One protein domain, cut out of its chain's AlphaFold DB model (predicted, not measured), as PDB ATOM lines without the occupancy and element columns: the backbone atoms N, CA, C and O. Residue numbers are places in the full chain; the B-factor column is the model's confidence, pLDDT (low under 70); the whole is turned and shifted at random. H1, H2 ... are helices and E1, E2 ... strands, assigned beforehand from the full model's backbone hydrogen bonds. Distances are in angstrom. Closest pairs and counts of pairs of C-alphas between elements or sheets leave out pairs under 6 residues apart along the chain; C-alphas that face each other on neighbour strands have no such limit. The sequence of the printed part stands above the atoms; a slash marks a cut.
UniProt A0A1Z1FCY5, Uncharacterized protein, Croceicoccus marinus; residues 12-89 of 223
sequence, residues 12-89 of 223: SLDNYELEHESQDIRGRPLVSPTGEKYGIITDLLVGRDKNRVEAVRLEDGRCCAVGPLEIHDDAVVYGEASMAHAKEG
ATOM      1  N   SER A  12      52.245  39.970  54.339       73.00
ATOM      2  CA  SER A  12      52.711  38.623  53.987       73.00
ATOM      3  C   SER A  12      51.977  37.562  54.810       73.00
ATOM      4  O   SER A  12      51.744  37.743  56.013       73.00
ATOM      5  N   LEU A  13      51.685  36.432  54.165       69.88
ATOM      6  CA  LEU A  13      51.125  35.229  54.771       69.88
ATOM      7  C   LEU A  13      51.990  34.679  55.917       69.88
ATOM      8  O   LEU A  13      51.436  34.041  56.798       69.88
ATOM      9  N   ASP A  14      53.290  34.987  55.993       67.50
ATOM     10  CA  ASP A  14      54.179  34.551  57.089       67.50
ATOM     11  C   ASP A  14      53.742  35.044  58.493       67.50
ATOM     12  O   ASP A  14      54.307  34.634  59.507       67.50
ATOM     13  N   ASN A  15      52.729  35.917  58.570       60.28
ATOM     14  CA  ASN A  15      52.094  36.389  59.807       60.28
ATOM     15  C   ASN A  15      50.783  35.641  60.148       60.28
ATOM     16  O   ASN A  15      50.096  36.021  61.097       60.28
ATOM     17  N   TYR A  16      50.418  34.624  59.362       62.22
ATOM     18  CA  TYR A  16      49.152  33.888  59.400       62.22
ATOM     19  C   TYR A  16      49.389  32.393  59.125       62.22
ATOM     20  O   TYR A  16      50.488  31.971  58.770       62.22
ATOM     21  N   GLU A  17      48.344  31.583  59.272       57.97
ATOM     22  CA  GLU A  17      48.360  30.146  58.985       57.97
ATOM     23  C   GLU A  17      47.381  29.856  57.837       57.97
ATOM     24  O   GLU A  17      46.316  30.471  57.762       57.97
ATOM     25  N   LEU A  18      47.743  28.958  56.913       63.06
ATOM     26  CA  LEU A  18      46.813  28.488  55.884       63.06
ATOM     27  C   LEU A  18      45.911  27.418  56.490       63.06
ATOM     28  O   LEU A  18      46.403  26.399  56.963       63.06
ATOM     29  N   GLU A  19      44.595  27.596  56.379       57.94
ATOM     30  CA  GLU A  19      43.619  26.577  56.793       57.94
ATOM     31  C   GLU A  19      43.823  25.245  56.041       57.94
ATOM     32  O   GLU A  19      43.490  24.174  56.553       57.94
ATOM     33  N   HIS A  20      44.408  25.300  54.837       57.97
ATOM     34  CA  HIS A  20      44.740  24.152  53.994       57.97
ATOM     35  C   HIS A  20      46.159  24.278  53.404       57.97
ATOM     36  O   HIS A  20      46.371  25.003  52.433       57.97
ATOM     37  N   GLU A  21      47.126  23.517  53.933       57.69
ATOM     38  CA  GLU A  21      48.511  23.461  53.414       57.69
ATOM     39  C   GLU A  21      48.587  23.067  51.925       57.69
ATOM     40  O   GLU A  21      49.492  23.489  51.209       57.69
ATOM     41  N   SER A  22      47.610  22.302  51.426       56.31
ATOM     42  CA  SER A  22      47.496  21.915  50.012       56.31
ATOM     43  C   SER A  22      47.241  23.085  49.053       56.31
ATOM     44  O   SER A  22      47.362  22.909  47.842       56.31
ATOM     45  N   GLN A  23      46.902  24.268  49.573       65.25
ATOM     46  CA  GLN A  23      46.762  25.505  48.802       65.25
ATOM     47  C   GLN A  23      48.037  26.367  48.813       65.25
ATOM     48  O   GLN A  23      48.054  27.427  48.184       65.25
ATOM     49  N   ASP A  24      49.114  25.944  49.487       76.75
ATOM     50  CA  ASP A  24      50.372  26.687  49.465       76.75
ATOM     51  C   ASP A  24      51.046  26.584  48.089       76.75
ATOM     52  O   ASP A  24      51.583  25.548  47.689       76.75
ATOM     53  N   ILE A  25      51.015  27.693  47.348       80.88
ATOM     54  CA  ILE A  25      51.668  27.821  46.041       80.88
ATOM     55  C   ILE A  25      53.036  28.518  46.103       80.88
ATOM     56  O   ILE A  25      53.605  28.839  45.057       80.88
ATOM     57  N   ARG A  26      53.611  28.722  47.298       84.44
ATOM     58  CA  ARG A  26      54.999  29.189  47.459       84.44
ATOM     59  C   ARG A  26      55.997  28.134  46.970       84.44
ATOM     60  O   ARG A  26      55.736  26.937  46.952       84.44
ATOM     61  N   GLY A  27      57.151  28.592  46.491       83.81
ATOM     62  CA  GLY A  27      58.163  27.766  45.827       83.81
ATOM     63  C   GLY A  27      57.805  27.331  44.398       83.81
ATOM     64  O   GLY A  27      58.682  26.852  43.676       83.81
ATOM     65  N   ARG A  28      56.559  27.527  43.946       85.31
ATOM     66  CA  ARG A  28      56.083  27.072  42.631       85.31
ATOM     67  C   ARG A  28      56.399  28.090  41.523       85.31
ATOM     68  O   ARG A  28      56.420  29.296  41.782       85.31
ATOM     69  N   PRO A  29      56.658  27.648  40.278       83.88
ATOM     70  CA  PRO A  29      56.904  28.552  39.163       83.88
ATOM     71  C   PRO A  29      55.602  29.187  38.658       83.88
ATOM     72  O   PRO A  29      54.650  28.484  38.321       83.88
ATOM     73  N   LEU A  30      55.602  30.517  38.533       83.06
ATOM     74  CA  LEU A  30      54.619  31.251  37.743       83.06
ATOM     75  C   LEU A  30      55.079  31.272  36.278       83.06
ATOM     76  O   LEU A  30      56.189  31.730  35.986       83.06
ATOM     77  N   VAL A  31      54.235  30.808  35.357       80.81
ATOM     78  CA  VAL A  31      54.535  30.687  33.918       80.81
ATOM     79  C   VAL A  31      53.472  31.367  33.046       80.81
ATOM     80  O   VAL A  31      52.378  31.675  33.511       80.81
ATOM     81  N   SER A  32      53.775  31.617  31.774       76.62
ATOM     82  CA  SER A  32      52.777  31.961  30.750       76.62
ATOM     83  C   SER A  32      51.985  30.722  30.283       76.62
ATOM     84  O   SER A  32      52.454  29.596  30.473       76.62
ATOM     85  N   PRO A  33      50.871  30.887  29.538       75.56
ATOM     86  CA  PRO A  33      50.212  29.784  28.822       75.56
ATOM     87  C   PRO A  33      51.104  29.075  27.786       75.56
ATOM     88  O   PRO A  33      50.795  27.975  27.342       75.56
ATOM     89  N   THR A  34      52.225  29.691  27.391       75.81
ATOM     90  CA  THR A  34      53.248  29.100  26.512       75.81
ATOM     91  C   THR A  34      54.392  28.416  27.278       75.81
ATOM     92  O   THR A  34      55.349  27.963  26.653       75.81
ATOM     93  N   GLY A  35      54.318  28.337  28.614       74.81
ATOM     94  CA  GLY A  35      55.336  27.724  29.475       74.81
ATOM     95  C   GLY A  35      56.561  28.602  29.768       74.81
ATOM     96  O   GLY A  35      57.543  28.121  30.329       74.81
ATOM     97  N   GLU A  36      56.537  29.890  29.410       77.75
ATOM     98  CA  GLU A  36      57.617  30.833  29.712       77.75
ATOM     99  C   GLU A  36      57.589  31.200  31.205       77.75
ATOM    100  O   GLU A  36      56.624  31.800  31.680       77.75
ATOM    101  N   LYS A  37      58.637  30.852  31.965       84.81
ATOM    102  CA  LYS A  37      58.720  31.173  33.400       84.81
ATOM    103  C   LYS A  37      58.831  32.686  33.622       84.81
ATOM    104  O   LYS A  37      59.812  33.305  33.222       84.81
ATOM    105  N   TYR A  38      57.888  33.249  34.378       82.88
ATOM    106  CA  TYR A  38      57.952  34.623  34.876       82.88
ATOM    107  C   TYR A  38      58.688  34.761  36.212       82.88
ATOM    108  O   TYR A  38      59.295  35.805  36.426       82.88
ATOM    109  N   GLY A  39      58.649  33.757  37.091       86.56
ATOM    110  CA  GLY A  39      59.334  33.766  38.393       86.56
ATOM    111  C   GLY A  39      58.970  32.547  39.246       86.56
ATOM    112  O   GLY A  39      58.135  31.744  38.842       86.56
ATOM    113  N   ILE A  40      59.607  32.377  40.401       88.88
ATOM    114  CA  ILE A  40      59.109  31.554  41.513       88.88
ATOM    115  C   ILE A  40      58.223  32.430  42.401       88.88
ATOM    116  O   ILE A  40      58.597  33.566  42.692       88.88
ATOM    117  N   ILE A  41      57.078  31.906  42.841       89.25
ATOM    118  CA  ILE A  41      56.244  32.514  43.883       89.25
ATOM    119  C   ILE A  41      56.954  32.343  45.228       89.25
ATOM    120  O   ILE A  41      57.253  31.221  45.631       89.25
ATOM    121  N   THR A  42      57.238  33.437  45.926       87.88
ATOM    122  CA  THR A  42      57.944  33.424  47.219       87.88
ATOM    123  C   THR A  42      57.021  33.640  48.410       87.88
ATOM    124  O   THR A  42      57.298  33.114  49.482       87.88
ATOM    125  N   ASP A  43      55.934  34.387  48.232       84.56
ATOM    126  CA  ASP A  43      55.062  34.847  49.315       84.56
ATOM    127  C   ASP A  43      53.620  35.013  48.804       84.56
ATOM    128  O   ASP A  43      53.389  35.269  47.615       84.56
ATOM    129  N   LEU A  44      52.654  34.843  49.703       83.12
ATOM    130  CA  LEU A  44      51.224  35.004  49.442       83.12
ATOM    131  C   LEU A  44      50.740  36.218  50.234       83.12
ATOM    132  O   LEU A  44      51.096  36.403  51.392       83.12
ATOM    133  N   LEU A  45      49.964  37.082  49.595       77.62
ATOM    134  CA  LEU A  45      49.655  38.410  50.108       77.62
ATOM    135  C   LEU A  45      48.201  38.477  50.542       77.62
ATOM    136  O   LEU A  45      47.287  38.353  49.722       77.62
ATOM    137  N   VAL A  46      48.000  38.659  51.844       75.12
ATOM    138  CA  VAL A  46      46.688  38.606  52.487       75.12
ATOM    139  C   VAL A  46      45.971  39.942  52.303       75.12
ATOM    140  O   VAL A  46      46.542  41.012  52.524       75.12
ATOM    141  N   GLY A  47      44.706  39.883  51.885       68.69
ATOM    142  CA  GLY A  47      43.859  41.058  51.703       68.69
ATOM    143  C   GLY A  47      43.644  41.840  52.996       68.69
ATOM    144  O   GLY A  47      43.813  41.326  54.101       68.69
ATOM    145  N   ARG A  48      43.221  43.102  52.872       69.62
ATOM    146  CA  ARG A  48      43.076  44.019  54.025       69.62
ATOM    147  C   ARG A  48      42.090  43.532  55.088       69.62
ATOM    148  O   ARG A  48      42.280  43.833  56.263       69.62
ATOM    149  N   ASP A  49      41.087  42.764  54.672       69.69
ATOM    150  CA  ASP A  49      40.082  42.148  55.544       69.69
ATOM    151  C   ASP A  49      40.589  40.866  56.235       69.69
ATOM    152  O   ASP A  49      39.846  40.239  56.981       69.69
ATOM    153  N   LYS A  50      41.842  40.460  55.975       65.44
ATOM    154  CA  LYS A  50      42.596  39.335  56.570       65.44
ATOM    155  C   LYS A  50      42.021  37.923  56.361       65.44
ATOM    156  O   LYS A  50      42.692  36.952  56.681       65.44
ATOM    157  N   ASN A  51      40.859  37.807  55.720       66.75
ATOM    158  CA  ASN A  51      40.137  36.546  55.496       66.75
ATOM    159  C   ASN A  51      40.470  35.814  54.172       66.75
ATOM    160  O   ASN A  51      39.830  34.813  53.866       66.75
ATOM    161  N   ARG A  52      41.391  36.318  53.335       71.25
ATOM    162  CA  ARG A  52      41.828  35.642  52.090       71.25
ATOM    163  C   ARG A  52      43.199  36.119  51.614       71.25
ATOM    164  O   ARG A  52      43.570  37.268  51.851       71.25
ATOM    165  N   VAL A  53      43.885  35.286  50.835       75.94
ATOM    166  CA  VAL A  53      44.948  35.736  49.921       75.94
ATOM    167  C   VAL A  53      44.307  36.531  48.774       75.94
ATOM    168  O   VAL A  53      43.286  36.123  48.227       75.94
ATOM    169  N   GLU A  54      44.889  37.671  48.404       74.69
ATOM    170  CA  GLU A  54      44.472  38.477  47.244       74.69
ATOM    171  C   GLU A  54      45.502  38.482  46.114       74.69
ATOM    172  O   GLU A  54      45.134  38.668  44.953       74.69
ATOM    173  N   ALA A  55      46.781  38.277  46.430       83.50
ATOM    174  CA  ALA A  55      47.875  38.341  45.467       83.50
ATOM    175  C   ALA A  55      49.021  37.385  45.820       83.50
ATOM    176  O   ALA A  55      49.112  36.874  46.933       83.50
ATOM    177  N   VAL A  56      49.920  37.172  44.863       85.12
ATOM    178  CA  VAL A  56      51.182  36.442  45.037       85.12
ATOM    179  C   VAL A  56      52.357  37.380  44.772       85.12
ATOM    180  O   VAL A  56      52.254  38.277  43.929       85.12
ATOM    181  N   ARG A  57      53.478  37.168  45.466       87.12
ATOM    182  CA  ARG A  57      54.752  37.875  45.261       87.12
ATOM    183  C   ARG A  57      55.767  36.923  44.624       87.12
ATOM    184  O   ARG A  57      55.839  35.754  45.000       87.12
ATOM    185  N   LEU A  58      56.542  37.413  43.660       90.12
ATOM    186  CA  LEU A  58      57.606  36.660  42.991       90.12
ATOM    187  C   LEU A  58      58.990  36.916  43.608       90.12
ATOM    188  O   LEU A  58      59.213  37.908  44.303       90.12
ATOM    189  N   GLU A  59      59.947  36.048  43.272       90.06
ATOM    190  CA  GLU A  59      61.368  36.136  43.654       90.06
ATOM    191  C   GLU A  59      62.061  37.465  43.284       90.06
ATOM    192  O   GLU A  59      63.033  37.846  43.931       90.06
ATOM    193  N   ASP A  60      61.544  38.202  42.296       81.56
ATOM    194  CA  ASP A  60      62.028  39.532  41.893       81.56
ATOM    195  C   ASP A  60      61.183  40.702  42.439       81.56
ATOM    196  O   ASP A  60      61.336  41.848  42.015       81.56
ATOM    197  N   GLY A  61      60.284  40.418  43.385       81.44
ATOM    198  CA  GLY A  61      59.412  41.386  44.047       81.44
ATOM    199  C   GLY A  61      58.122  41.723  43.295       81.44
ATOM    200  O   GLY A  61      57.238  42.350  43.889       81.44
ATOM    201  N   ARG A  62      57.959  41.303  42.030       87.81
ATOM    202  CA  ARG A  62      56.726  41.578  41.275       87.81
ATOM    203  C   ARG A  62      55.525  40.873  41.905       87.81
ATOM    204  O   ARG A  62      55.610  39.712  42.292       87.81
ATOM    205  N   CYS A  63      54.398  41.573  41.961       83.69
ATOM    206  CA  CYS A  63      53.140  41.089  42.521       83.69
ATOM    207  C   CYS A  63      52.062  40.972  41.432       83.69
ATOM    208  O   CYS A  63      52.022  41.794  40.513       83.69
ATOM    209  N   CYS A  64      51.162  39.997  41.552       80.75
ATOM    210  CA  CYS A  64      49.908  39.939  40.786       80.75
ATOM    211  C   CYS A  64      48.770  39.322  41.609       80.75
ATOM    212  O   CYS A  64      49.028  38.555  42.533       80.75
ATOM    213  N   ALA A  65      47.521  39.639  41.257       80.19
ATOM    214  CA  ALA A  65      46.333  39.073  41.897       80.19
ATOM    215  C   ALA A  65      46.295  37.534  41.794       80.19
ATOM    216  O   ALA A  65      46.751  36.981  40.795       80.19
ATOM    217  N   VAL A  66      45.730  36.864  42.804       80.12
ATOM    218  CA  VAL A  66      45.630  35.392  42.859       80.12
ATOM    219  C   VAL A  66      44.391  34.847  42.139       80.12
ATOM    220  O   VAL A  66      44.468  33.792  41.525       80.12
ATOM    221  N   GLY A  67      43.272  35.581  42.161       76.38
ATOM    222  CA  GLY A  67      41.981  35.136  41.611       76.38
ATOM    223  C   GLY A  67      42.016  34.626  40.159       76.38
ATOM    224  O   GLY A  67      41.477  33.553  39.906       76.38
ATOM    225  N   PRO A  68      42.668  35.325  39.208       74.00
ATOM    226  CA  PRO A  68      42.733  34.898  37.809       74.00
ATOM    227  C   PRO A  68      43.974  34.037  37.483       74.00
ATOM    228  O   PRO A  68      44.470  34.087  36.351       74.00
ATOM    229  N   LEU A  69      44.534  33.313  38.463       77.56
ATOM    230  CA  LEU A  69      45.635  32.361  38.264       77.56
ATOM    231  C   LEU A  69      45.106  30.933  38.106       77.56
ATOM    232  O   LEU A  69      44.325  30.447  38.920       77.56
ATOM    233  N   GLU A  70      45.603  30.231  37.094       77.12
ATOM    234  CA  GLU A  70      45.303  28.819  36.861       77.12
ATOM    235  C   GLU A  70      46.330  27.956  37.621       77.12
ATOM    236  O   GLU A  70      47.536  28.047  37.381       77.12
ATOM    237  N   ILE A  71      45.879  27.144  38.580       79.88
ATOM    238  CA  ILE A  71      46.750  26.321  39.435       79.88
ATOM    239  C   ILE A  71      46.717  24.869  38.939       79.88
ATOM    240  O   ILE A  71      45.670  24.229  38.959       79.88
ATOM    241  N   HIS A  72      47.871  24.336  38.530       75.81
ATOM    242  CA  HIS A  72      48.055  22.919  38.174       75.81
ATOM    243  C   HIS A  72      48.828  22.179  39.283       75.81
ATOM    244  O   HIS A  72      48.977  22.715  40.383       75.81
ATOM    245  N   ASP A  73      49.384  20.996  39.001       73.00
ATOM    246  CA  ASP A  73      50.258  20.251  39.928       73.00
ATOM    247  C   ASP A  73      51.693  20.820  39.976       73.00
ATOM    248  O   ASP A  73      52.197  21.174  41.041       73.00
ATOM    249  N   ASP A  74      52.337  21.033  38.823       77.69
ATOM    250  CA  ASP A  74      53.752  21.454  38.755       77.69
ATOM    251  C   ASP A  74      53.967  22.980  38.673       77.69
ATOM    252  O   ASP A  74      55.015  23.484  39.077       77.69
ATOM    253  N   ALA A  75      52.987  23.737  38.168       79.94
ATOM    254  CA  ALA A  75      53.111  25.178  37.922       79.94
ATOM    255  C   ALA A  75      51.809  25.958  38.168       79.94
ATOM    256  O   ALA A  75      50.717  25.387  38.225       79.94
ATOM    257  N   VAL A  76      51.944  27.283  38.261       79.88
ATOM    258  CA  VAL A  76      50.833  28.245  38.261       79.88
ATOM    259  C   VAL A  76      50.906  29.062  36.970       79.88
ATOM    260  O   VAL A  76      51.958  29.608  36.635       79.88
ATOM    261  N   VAL A  77      49.811  29.145  36.220       80.69
ATOM    262  CA  VAL A  77      49.738  29.813  34.917       80.69
ATOM    263  C   VAL A  77      49.101  31.199  35.067       80.69
ATOM    264  O   VAL A  77      48.000  31.375  35.588       80.69
ATOM    265  N   TYR A  78      49.822  32.209  34.583       79.69
ATOM    266  CA  TYR A  78      49.385  33.596  34.459       79.69
ATOM    267  C   TYR A  78      48.678  33.770  33.103       79.69
ATOM    268  O   TYR A  78      49.295  34.191  32.120       79.69
ATOM    269  N   GLY A  79      47.405  33.365  33.045       72.94
ATOM    270  CA  GLY A  79      46.588  33.315  31.827       72.94
ATOM    271  C   GLY A  79      46.149  34.669  31.252       72.94
ATOM    272  O   GLY A  79      46.513  35.743  31.739       72.94
ATOM    273  N   GLU A  80      45.316  34.630  30.209       70.94
ATOM    274  CA  GLU A  80      44.789  35.848  29.569       70.94
ATOM    275  C   GLU A  80      43.899  36.666  30.523       70.94
ATOM    276  O   GLU A  80      43.996  37.894  30.542       70.94
ATOM    277  N   ALA A  81      43.126  36.007  31.396       66.88
ATOM    278  CA  ALA A  81      42.379  36.665  32.471       66.88
ATOM    279  C   ALA A  81      43.314  37.447  33.415       66.88
ATOM    280  O   ALA A  81      43.094  38.626  33.697       66.88
ATOM    281  N   SER A  82      44.432  36.839  33.821       68.38
ATOM    282  CA  SER A  82      45.480  37.493  34.617       68.38
ATOM    283  C   SER A  82      46.089  38.719  33.921       68.38
ATOM    284  O   SER A  82      46.406  39.721  34.571       68.38
ATOM    285  N   MET A  83      46.221  38.677  32.591       69.81
ATOM    286  CA  MET A  83      46.648  39.825  31.786       69.81
ATOM    287  C   MET A  83      45.572  40.920  31.696       69.81
ATOM    288  O   MET A  83      45.926  42.102  31.708       69.81
ATOM    289  N   ALA A  84      44.287  40.557  31.646       67.56
ATOM    290  CA  ALA A  84      43.164  41.493  31.634       67.56
ATOM    291  C   ALA A  84      43.026  42.243  32.972       67.56
ATOM    292  O   ALA A  84      43.126  43.472  32.982       67.56
ATOM    293  N   HIS A  85      42.945  41.537  34.111       67.81
ATOM    294  CA  HIS A  85      42.882  42.161  35.445       67.81
ATOM    295  C   HIS A  85      44.052  43.133  35.681       67.81
ATOM    296  O   HIS A  85      43.852  44.270  36.118       67.81
ATOM    297  N   ALA A  86      45.277  42.722  35.327       65.56
ATOM    298  CA  ALA A  86      46.474  43.552  35.465       65.56
ATOM    299  C   ALA A  86      46.531  44.736  34.476       65.56
ATOM    300  O   ALA A  86      47.378  45.618  34.625       65.56
ATOM    301  N   LYS A  87      45.671  44.782  33.453       63.75
ATOM    302  CA  LYS A  87      45.559  45.893  32.494       63.75
ATOM    303  C   LYS A  87      44.463  46.878  32.897       63.75
ATOM    304  O   LYS A  87      44.701  48.083  32.842       63.75
ATOM    305  N   GLU A  88      43.306  46.368  33.302       63.56
ATOM    306  CA  GLU A  88      42.109  47.153  33.622       63.56
ATOM    307  C   GLU A  88      42.164  47.775  35.020       63.56
ATOM    308  O   GLU A  88      41.558  48.820  35.253       63.56
ATOM    309  N   GLY A  89      42.933  47.187  35.944       52.06
ATOM    310  CA  GLY A  89      43.122  47.745  37.284       52.06
ATOM    311  C   GLY A  89      41.856  47.712  38.144       52.06
ATOM    312  O   GLY A  89      41.747  48.504  39.084       52.06
TER     313      GLY A  89
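What this domain is: This is residues 12 to 89 of the 223 residues of an uncharacterized protein of Croceicoccus marinus (UniProt A0A1Z1FCY5). One six-stranded sheet is curled like part of a barrel, its long strand E2 bending sharply, and the short last helix H1 lies beside the two edge strands, E4 and E5. The 78 printed residues hold E1 to E6, then H1; under half are in named elements, of mixed class. The mixed sheet runs E4 E3 E2 E1 E6 E5. The whole is compact, radius of gyration of the C-alphas 12.0 A, spanning 33 by 28 by 21 A.

Where its parts are: Find C-alpha 37 at (58.720, 31.173, 33.400); from there E2, residues 37 to 46, runs 23.8 A, bending by 65 degrees at residue 42. E1 is residues 29 to 31, E3 53 to 58 over 14.5 A, E4 63 to 65, E5 69 to 71 and E6 76 to 78. H1, residues 80 to 88, runs 12.3 A to C-alpha 88 at (42.109, 47.153, 33.622).

How they stand to each other: E1 to E4 form a meander, each strand the antiparallel neighbour of the one before. E2 pairs with E1 over residues 37 to 40, where N 30 and O 39 are 2.8 A apart, and with E3 over 41 to 46, where N 42 and O 57 are 2.9 A apart. Look at N 56 and O 64, 2.9 A, for E3 and E4. E1 and E6 are parallel, with N 78 and O 31 at 2.8 A; the hairpin E5 and E6 has N 77 and O 70 at 2.8 A. H1 only grazes the strongly twisted sheet with residues 80 to 86; its closest C-alphas to E5 are Ser 82 and Leu 69, 6.3 A. In H1 every O i to N i+4 pair is within hydrogen-bond range.

The domain as a whole: The C-alphas of Thr 34 and Asp 49 are farthest apart, 34.4 A. The printed part has no cut and no long link between named elements; residues 12 to 28 hold no named element. Look for pLDDT under 70 at residues 13 to 23, 47 to 51 and 81 to 89.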